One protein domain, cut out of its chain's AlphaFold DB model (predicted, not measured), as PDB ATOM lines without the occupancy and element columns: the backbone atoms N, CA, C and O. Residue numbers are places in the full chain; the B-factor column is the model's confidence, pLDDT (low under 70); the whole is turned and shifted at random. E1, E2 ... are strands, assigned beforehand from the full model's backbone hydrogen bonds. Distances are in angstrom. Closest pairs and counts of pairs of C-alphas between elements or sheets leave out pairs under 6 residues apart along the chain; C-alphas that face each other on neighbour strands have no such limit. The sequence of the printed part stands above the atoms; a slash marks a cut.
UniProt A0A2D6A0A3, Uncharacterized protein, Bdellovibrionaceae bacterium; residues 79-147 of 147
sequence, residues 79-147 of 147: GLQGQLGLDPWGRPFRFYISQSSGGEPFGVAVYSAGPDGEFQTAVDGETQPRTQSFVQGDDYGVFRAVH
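This is residues 79 to 147 of the 147 residues of an uncharacterized protein of Bdellovibrionaceae bacterium (UniProt A0A2D6A0A3). Look for one strongly twisted antiparallel sheet, ordered E1, E2, E3, E5, E4, with residues 113 to 132 looping over one face. E1, E2 and E3 form a meander, each strand the antiparallel neighbour of the one before. The 69 printed residues hold five named strands, E1 to E5 along the chain, and no named helix: all strand, with under half of the residues, 31, in them. The whole is compact, radius of gyration of the C-alphas 11.8 A, and spans 36 by 21 by 17 A.

Find C-alpha 105 at (353.915, 396.998, 477.553); E3, residues 105 to 112, runs 21.2 A from there. Its neighbours are E2, residues 93 to 99, and E5, residues 139 to 145, ending at (348.278, 392.193, 472.880). The edge strands are E1, residues 80 to 84, and E4, residues 133 to 136.

Within hydrogen-bond range you find N 109 and O 96 of hairpin E2 and E3, 2.8 A; N 110 and O 142 of E3 and E5, 2.9 A; N 84 and O 93 of hairpin E1 and E2, 2.8 A; and N 134 and O 141 of hairpin E4 and E5, 2.9 A. E1 and E4 are apart.

The printed part has no cut. The C-alphas farthest apart, Trp 89 and Gly 102, are 36.9 A apart. E3 to E4 is a long link; pLDDT is under 70 at residues 79, 123 to 131 and 147.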
ATOM      1  N   GLY A  79     350.555 400.831 484.856       60.03
ATOM      2  CA  GLY A  79     350.148 401.014 483.462       60.03
ATOM      3  C   GLY A  79     349.688 402.443 483.139       60.03
ATOM      4  O   GLY A  79     349.419 403.266 484.013       60.03
ATOM      5  N   LEU A  80     349.627 402.772 481.847       70.50
ATOM      6  CA  LEU A  80     349.229 404.104 481.370       70.50
ATOM      7  C   LEU A  80     347.730 404.132 481.062       70.50
ATOM      8  O   LEU A  80     347.266 403.323 480.261       70.50
ATOM      9  N   GLN A  81     347.001 405.094 481.632       77.12
ATOM     10  CA  GLN A  81     345.577 405.311 481.354       77.12
ATOM     11  C   GLN A  81     345.309 406.658 480.669       77.12
ATOM     12  O   GLN A  81     346.013 407.641 480.912       77.12
ATOM     13  N   GLY A  82     344.248 406.742 479.868       77.38
ATOM     14  CA  GLY A  82     343.814 408.005 479.264       77.38
ATOM     15  C   GLY A  82     342.478 407.917 478.529       77.38
ATOM     16  O   GLY A  82     341.774 406.915 478.632       77.38
ATOM     17  N   GLN A  83     342.118 408.988 477.811       82.25
ATOM     18  CA  GLN A  83     340.855 409.119 477.071       82.25
ATOM     19  C   GLN A  83     341.093 409.230 475.557       82.25
ATOM     20  O   GLN A  83     342.048 409.884 475.136       82.25
ATOM     21  N   LEU A  84     340.228 408.615 474.743       82.50
ATOM     22  CA  LEU A  84     340.328 408.564 473.279       82.50
ATOM     23  C   LEU A  84     338.959 408.720 472.618       82.50
ATOM     24  O   LEU A  84     338.040 407.963 472.908       82.50
ATOM     25  N   GLY A  85     338.848 409.649 471.667       85.06
ATOM     26  CA  GLY A  85     337.630 409.816 470.868       85.06
ATOM     27  C   GLY A  85     336.359 409.989 471.710       85.06
ATOM     28  O   GLY A  85     336.422 410.356 472.882       85.06
ATOM     29  N   LEU A  86     335.209 409.737 471.093       89.25
ATOM     30  CA  LEU A  86     333.913 409.633 471.761       89.25
ATOM     31  C   LEU A  86     333.247 408.336 471.307       89.25
ATOM     32  O   LEU A  86     333.376 407.965 470.144       89.25
ATOM     33  N   ASP A  87     332.544 407.688 472.220       91.50
ATOM     34  CA  ASP A  87     331.751 406.492 471.996       91.50
ATOM     35  C   ASP A  87     330.362 406.826 471.410       91.50
ATOM     36  O   ASP A  87     329.969 408.000 471.328       91.50
ATOM     37  N   PRO A  88     329.566 405.812 471.021       90.88
ATOM     38  CA  PRO A  88     328.228 406.014 470.456       90.88
ATOM     39  C   PRO A  88     327.202 406.676 471.394       90.88
ATOM     40  O   PRO A  88     326.093 407.013 470.958       90.88
ATOM     41  N   TRP A  89     327.533 406.847 472.674       90.69
ATOM     42  CA  TRP A  89     326.730 407.549 473.677       90.69
ATOM     43  C   TRP A  89     327.294 408.938 474.014       90.69
ATOM     44  O   TRP A  89     326.721 409.646 474.843       90.69
ATOM     45  N   GLY A  90     328.352 409.371 473.320       87.50
ATOM     46  CA  GLY A  90     328.959 410.694 473.439       87.50
ATOM     47  C   GLY A  90     329.954 410.829 474.590       87.50
ATOM     48  O   GLY A  90     330.280 411.955 474.967       87.50
ATOM     49  N   ARG A  91     330.430 409.721 475.168       89.31
ATOM     50  CA  ARG A  91     331.416 409.713 476.258       89.31
ATOM     51  C   ARG A  91     332.788 409.294 475.739       89.31
ATOM     52  O   ARG A  91     332.867 408.555 474.769       89.31
ATOM     53  N   PRO A  92     333.891 409.762 476.331       88.19
ATOM     54  CA  PRO A  92     335.211 409.364 475.864       88.19
ATOM     55  C   PRO A  92     335.467 407.876 476.124       88.19
ATOM     56  O   PRO A  92     335.215 407.401 477.235       88.19
ATOM     57  N   PHE A  93     336.047 407.161 475.151       88.25
ATOM     58  CA  PHE A  93     336.629 405.851 475.447       88.25
ATOM     59  C   PHE A  93     337.776 406.038 476.434       88.25
ATOM     60  O   PHE A  93     338.509 407.030 476.372       88.25
ATOM     61  N   ARG A  94     337.973 405.068 477.318       90.00
ATOM     62  CA  ARG A  94     339.183 404.951 478.126       90.00
ATOM     63  C   ARG A  94     340.110 403.918 477.522       90.00
ATOM     64  O   ARG A  94     339.666 402.972 476.879       90.00
ATOM     65  N   PHE A  95     341.399 404.105 477.749       88.31
ATOM     66  CA  PHE A  95     342.380 403.068 477.488       88.31
ATOM     67  C   PHE A  95     343.248 402.818 478.707       88.31
ATOM     68  O   PHE A  95     343.406 403.693 479.559       88.31
ATOM     69  N   TYR A  96     343.828 401.627 478.734       87.38
ATOM     70  CA  TYR A  96     344.801 401.194 479.714       87.38
ATOM     71  C   TYR A  96     345.885 400.366 479.030       87.38
ATOM     72  O   TYR A  96     345.576 399.459 478.260       87.38
ATOM     73  N   ILE A  97     347.151 400.657 479.310       85.88
ATOM     74  CA  ILE A  97     348.296 399.903 478.795       85.88
ATOM     75  C   ILE A  97     348.830 399.009 479.904       85.88
ATOM     76  O   ILE A  97     349.389 399.501 480.883       85.88
ATOM     77  N   SER A  98     348.705 397.703 479.717       83.94
ATOM     78  CA  SER A  98     349.208 396.707 480.653       83.94
ATOM     79  C   SER A  98     350.704 396.510 480.451       83.94
ATOM     80  O   SER A  98     351.165 396.253 479.335       83.94
ATOM     81  N   GLN A  99     351.461 396.630 481.539       82.31
ATOM     82  CA  GLN A  99     352.916 396.498 481.561       82.31
ATOM     83  C   GLN A  99     353.324 395.254 482.350       82.31
ATOM     84  O   GLN A  99     352.678 394.875 483.325       82.31
ATOM     85  N   SER A 100     354.379 394.581 481.897       79.62
ATOM     86  CA  SER A 100     354.990 393.475 482.629       79.62
ATOM     87  C   SER A 100     355.729 393.999 483.862       79.62
ATOM     88  O   SER A 100     355.981 395.196 483.983       79.62
ATOM     89  N   SER A 101     356.172 393.107 484.750       74.62
ATOM     90  CA  SER A 101     357.021 393.492 485.889       74.62
ATOM     91  C   SER A 101     358.329 394.184 485.471       74.62
ATOM     92  O   SER A 101     358.938 394.872 486.282       74.62
ATOM     93  N   GLY A 102     358.766 394.015 484.214       76.19
ATOM     94  CA  GLY A 102     359.913 394.719 483.633       76.19
ATOM     95  C   GLY A 102     359.582 396.095 483.040       76.19
ATOM     96  O   GLY A 102     360.464 396.727 482.468       76.19
ATOM     97  N   GLY A 103     358.328 396.555 483.134       74.75
ATOM     98  CA  GLY A 103     357.848 397.814 482.551       74.75
ATOM     99  C   GLY A 103     357.539 397.743 481.051       74.75
ATOM    100  O   GLY A 103     357.113 398.735 480.462       74.75
ATOM    101  N   GLU A 104     357.731 396.585 480.413       80.12
ATOM    102  CA  GLU A 104     357.443 396.412 478.987       80.12
ATOM    103  C   GLU A 104     355.930 396.288 478.753       80.12
ATOM    104  O   GLU A 104     355.293 395.435 479.383       80.12
ATOM    105  N   PRO A 105     355.332 397.100 477.861       82.62
ATOM    106  CA  PRO A 105     353.915 396.998 477.553       82.62
ATOM    107  C   PRO A 105     353.632 395.688 476.811       82.62
ATOM    108  O   PRO A 105     354.216 395.427 475.765       82.62
ATOM    109  N   PHE A 106     352.709 394.879 477.331       84.88
ATOM    110  CA  PHE A 106     352.296 393.620 476.696       84.88
ATOM    111  C   PHE A 106     350.872 393.677 476.137       84.88
ATOM    112  O   PHE A 106     350.448 392.770 475.420       84.88
ATOM    113  N   GLY A 107     350.110 394.722 476.458       86.38
ATOM    114  CA  GLY A 107     348.738 394.838 475.996       86.38
ATOM    115  C   GLY A 107     348.126 396.212 476.190       86.38
ATOM    116  O   GLY A 107     348.616 397.033 476.961       86.38
ATOM    117  N   VAL A 108     347.034 396.441 475.475       88.06
ATOM    118  CA  VAL A 108     346.220 397.649 475.541       88.06
ATOM    119  C   VAL A 108     344.759 397.240 475.638       88.06
ATOM    120  O   VAL A 108     344.254 396.543 474.759       88.06
ATOM    121  N   ALA A 109     344.077 397.697 476.679       89.88
ATOM    122  CA  ALA A 109     342.627 397.663 476.777       89.88
ATOM    123  C   ALA A 109     342.058 399.011 476.325       89.88
ATOM    124  O   ALA A 109     342.562 400.054 476.732       89.88
ATOM    125  N   VAL A 110     341.006 399.003 475.509       90.94
ATOM    126  CA  VAL A 110     340.208 400.190 475.163       90.94
ATOM    127  C   VAL A 110     338.748 399.871 475.435       90.94
ATOM    128  O   VAL A 110     338.280 398.816 475.015       90.94
ATOM    129  N   TYR A 111     338.036 400.749 476.139       92.00
ATOM    130  CA  TYR A 111     336.679 400.473 476.602       92.00
ATOM    131  C   TYR A 111     335.811 401.730 476.733       92.00
ATOM    132  O   TYR A 111     336.296 402.825 477.018       92.00
ATOM    133  N   SER A 112     334.516 401.563 476.479       93.31
ATOM    134  CA  SER A 112     333.453 402.557 476.655       93.31
ATOM    135  C   SER A 112     332.674 402.234 477.925       93.31
ATOM    136  O   SER A 112     332.535 401.064 478.274       93.31
ATOM    137  N   ALA A 113     332.161 403.279 478.575       91.94
ATOM    138  CA  ALA A 113     331.299 403.154 479.746       91.94
ATOM    139  C   ALA A 113     329.849 402.768 479.390       91.94
ATOM    140  O   ALA A 113     328.999 402.655 480.259       91.94
ATOM    141  N   GLY A 114     329.524 402.656 478.099       91.81
ATOM    142  CA  GLY A 114     328.193 402.250 477.681       91.81
ATOM    143  C   GLY A 114     327.101 403.320 477.847       91.81
ATOM    144  O   GLY A 114     327.374 404.523 477.958       91.81
ATOM    145  N   PRO A 115     325.823 402.896 477.778       91.50
ATOM    146  CA  PRO A 115     324.663 403.779 477.851       91.50
ATOM    147  C   PRO A 115     324.493 404.523 479.180       91.50
ATOM    148  O   PRO A 115     324.088 405.692 479.157       91.50
ATOM    149  N   ASP A 116     324.740 403.872 480.322       91.56
ATOM    150  CA  ASP A 116     324.660 404.532 481.634       91.56
ATOM    151  C   ASP A 116     325.892 405.414 481.888       91.56
ATOM    152  O   ASP A 116     325.813 406.462 482.544       91.56
ATOM    153  N   GLY A 117     326.979 405.033 481.214       89.62
ATOM    154  CA  GLY A 117     328.291 405.628 481.134       89.62
ATOM    155  C   GLY A 117     329.002 405.844 482.461       89.62
ATOM    156  O   GLY A 117     329.803 406.781 482.600       89.62
ATOM    157  N   GLU A 118     328.694 404.994 483.417       91.12
ATOM    158  CA  GLU A 118     329.508 404.722 484.578       91.12
ATOM    159  C   GLU A 118     330.442 403.561 484.238       91.12
ATOM    160  O   GLU A 118     330.004 402.510 483.806       91.12
ATOM    161  N   PHE A 119     331.750 403.737 484.434       86.94
ATOM    162  CA  PHE A 119     332.690 402.640 484.198       86.94
ATOM    163  C   PHE A 119     332.584 401.613 485.325       86.94
ATOM    164  O   PHE A 119     332.951 401.906 486.467       86.94
ATOM    165  N   GLN A 120     332.123 400.413 484.994       85.94
ATOM    166  CA  GLN A 120     331.958 399.294 485.926       85.94
ATOM    167  C   GLN A 120     333.129 398.302 485.860       85.94
ATOM    168  O   GLN A 120     333.315 397.484 486.765       85.94
ATOM    169  N   THR A 121     333.945 398.387 484.808       82.38
ATOM    170  CA  THR A 121     335.137 397.568 484.613       82.38
ATOM    171  C   THR A 121     336.268 398.066 485.500       82.38
ATOM    172  O   THR A 121     336.801 399.165 485.313       82.38
ATOM    173  N   ALA A 122     336.684 397.221 486.443       78.94
ATOM    174  CA  ALA A 122     337.940 397.407 487.153       78.94
ATOM    175  C   ALA A 122     339.093 397.068 486.198       78.94
ATOM    176  O   ALA A 122     339.312 395.909 485.851       78.94
ATOM    177  N   VAL A 123     339.801 398.095 485.728       69.75
ATOM    178  CA  VAL A 123     340.975 397.933 484.866       69.75
ATOM    179  C   VAL A 123     342.222 398.143 485.715       69.75
ATOM    180  O   VAL A 123     342.907 399.155 485.616       69.75
ATOM    181  N   ASP A 124     342.484 397.189 486.602       67.62
ATOM    182  CA  ASP A 124     343.752 397.049 487.308       67.62
ATOM    183  C   ASP A 124     344.578 395.954 486.612       67.62
ATOM    184  O   ASP A 124     344.062 394.921 486.187       67.62
ATOM    185  N   GLY A 125     345.867 396.202 486.375       58.75
ATOM    186  CA  GLY A 125     346.718 395.369 485.511       58.75
ATOM    187  C   GLY A 125     346.829 393.881 485.887       58.75
ATOM    188  O   GLY A 125     347.334 393.099 485.082       58.75
ATOM    189  N   GLU A 126     346.343 393.472 487.063       54.41
ATOM    190  CA  GLU A 126     346.335 392.080 487.530       54.41
ATOM    191  C   GLU A 126     345.087 391.288 487.117       54.41
ATOM    192  O   GLU A 126     345.198 390.094 486.829       54.41
ATOM    193  N   THR A 127     343.914 391.923 487.041       57.97
ATOM    194  CA  THR A 127     342.627 391.209 486.919       57.97
ATOM    195  C   THR A 127     342.056 391.228 485.505       57.97
ATOM    196  O   THR A 127     340.957 390.726 485.260       57.97
ATOM    197  N   GLN A 128     342.790 391.795 484.544       62.31
ATOM    198  CA  GLN A 128     342.241 392.025 483.217       62.31
ATOM    199  C   GLN A 128     341.902 390.730 482.476       62.31
ATOM    200  O   GLN A 128     342.732 389.811 482.393       62.31
ATOM    201  N   PRO A 129     340.721 390.683 481.834       57.22
ATOM    202  CA  PRO A 129     340.418 389.655 480.863       57.22
ATOM    203  C   PRO A 129     341.467 389.725 479.754       57.22
ATOM    204  O   PRO A 129     341.489 390.648 478.945       57.22
ATOM    205  N   ARG A 130     342.330 388.709 479.663       66.69
ATOM    206  CA  ARG A 130     343.215 388.511 478.500       66.69
ATOM    207  C   ARG A 130     342.430 388.084 477.246       66.69
ATOM    208  O   ARG A 130     343.003 387.553 476.296       66.69
ATOM    209  N   THR A 131     341.110 388.246 477.265       68.81
ATOM    210  CA  THR A 131     340.197 387.954 476.166       68.81
ATOM    211  C   THR A 131     340.141 389.144 475.223       68.81
ATOM    212  O   THR A 131     340.189 390.288 475.651       68.81
ATOM    213  N   GLN A 132     340.034 388.884 473.917       75.88
ATOM    214  CA  GLN A 132     340.073 389.955 472.915       75.88
ATOM    215  C   GLN A 132     338.958 390.987 473.081       75.88
ATOM    216  O   GLN A 132     339.186 392.149 472.779       75.88
ATOM    217  N   SER A 133     337.783 390.582 473.552       81.56
ATOM    218  CA  SER A 133     336.713 391.483 473.966       81.56
ATOM    219  C   SER A 133     336.290 391.157 475.392       81.56
ATOM    220  O   SER A 133     336.459 390.027 475.870       81.56
ATOM    221  N   PHE A 134     335.784 392.167 476.089       80.88
ATOM    222  CA  PHE A 134     335.194 392.022 477.407       80.88
ATOM    223  C   PHE A 134     333.961 392.912 477.532       80.88
ATOM    224  O   PHE A 134     333.882 393.994 476.950       80.88
ATOM    225  N   VAL A 135     332.997 392.410 478.295       79.56
ATOM    226  CA  VAL A 135     331.769 393.111 478.655       79.56
ATOM    227  C   VAL A 135     331.578 392.904 480.148       79.56
ATOM    228  O   VAL A 135     331.475 391.761 480.600       79.56
ATOM    229  N   GLN A 136     331.564 393.990 480.910       82.94
ATOM    230  CA  GLN A 136     331.306 393.961 482.346       82.94
ATOM    231  C   GLN A 136     330.217 394.980 482.657       82.94
ATOM    232  O   GLN A 136     330.428 396.179 482.528       82.94
ATOM    233  N   GLY A 137     329.038 394.482 483.031       85.62
ATOM    234  CA  GLY A 137     327.864 395.340 483.150       85.62
ATOM    235  C   GLY A 137     327.433 395.860 481.782       85.62
ATOM    236  O   GLY A 137     327.067 395.062 480.914       85.62
ATOM    237  N   ASP A 138     327.476 397.175 481.595       83.75
ATOM    238  CA  ASP A 138     327.233 397.843 480.318       83.75
ATOM    239  C   ASP A 138     328.494 398.442 479.674       83.75
ATOM    240  O   ASP A 138     328.385 399.036 478.600       83.75
ATOM    241  N   ASP A 139     329.677 398.199 480.241       87.94
ATOM    242  CA  ASP A 139     330.944 398.549 479.607       87.94
ATOM    243  C   ASP A 139     331.235 397.627 478.415       87.94
ATOM    244  O   ASP A 139     331.084 396.403 478.497       87.94
ATOM    245  N   TYR A 140     331.740 398.205 477.322       88.44
ATOM    246  CA  TYR A 140     332.186 397.467 476.134       88.44
ATOM    247  C   TYR A 140     333.661 397.734 475.894       88.44
ATOM    248  O   TYR A 140     334.053 398.889 475.719       88.44
ATOM    249  N   GLY A 141     334.477 396.684 475.839       88.81
ATOM    250  CA  GLY A 141     335.912 396.841 475.676       88.81
ATOM    251  C   GLY A 141     336.592 395.749 474.870       88.81
ATOM    252  O   GLY A 141     336.069 394.657 474.649       88.81
ATOM    253  N   VAL A 142     337.795 396.077 474.413       90.81
ATOM    254  CA  VAL A 142     338.665 395.210 473.622       90.81
ATOM    255  C   VAL A 142     340.058 395.244 474.228       90.81
ATOM    256  O   VAL A 142     340.585 396.317 474.515       90.81
ATOM    257  N   PHE A 143     340.668 394.073 474.376       89.56
ATOM    258  CA  PHE A 143     342.076 393.932 474.724       89.56
ATOM    259  C   PHE A 143     342.878 393.492 473.497       89.56
ATOM    260  O   PHE A 143     342.530 392.535 472.794       89.56
ATOM    261  N   ARG A 144     343.986 394.183 473.235       88.75
ATOM    262  CA  ARG A 144     344.945 393.841 472.184       88.75
ATOM    263  C   ARG A 144     346.324 393.647 472.781       88.75
ATOM    264  O   ARG A 144     346.860 394.552 473.408       88.75
ATOM    265  N   ALA A 145     346.889 392.466 472.554       86.31
ATOM    266  CA  ALA A 145     348.278 392.193 472.880       86.31
ATOM    267  C   ALA A 145     349.205 393.019 471.979       86.31
ATOM    268  O   ALA A 145     348.933 393.202 470.790       86.31
ATOM    269  N   VAL A 146     350.293 393.502 472.565       82.38
ATOM    270  CA  VAL A 146     351.395 394.154 471.859       82.38
ATOM    271  C   VAL A 146     352.406 393.045 471.572       82.38
ATOM    272  O   VAL A 146     352.931 392.446 472.508       82.38
ATOM    273  N   HIS A 147     352.590 392.707 470.296       67.38
ATOM    274  CA  HIS A 147     353.538 391.692 469.829       67.38
ATOM    275  C   HIS A 147     354.703 392.345 469.094       67.38
ATOM    276  O   HIS A 147     354.452 393.361 468.403       67.38
TER     277      HIS A 147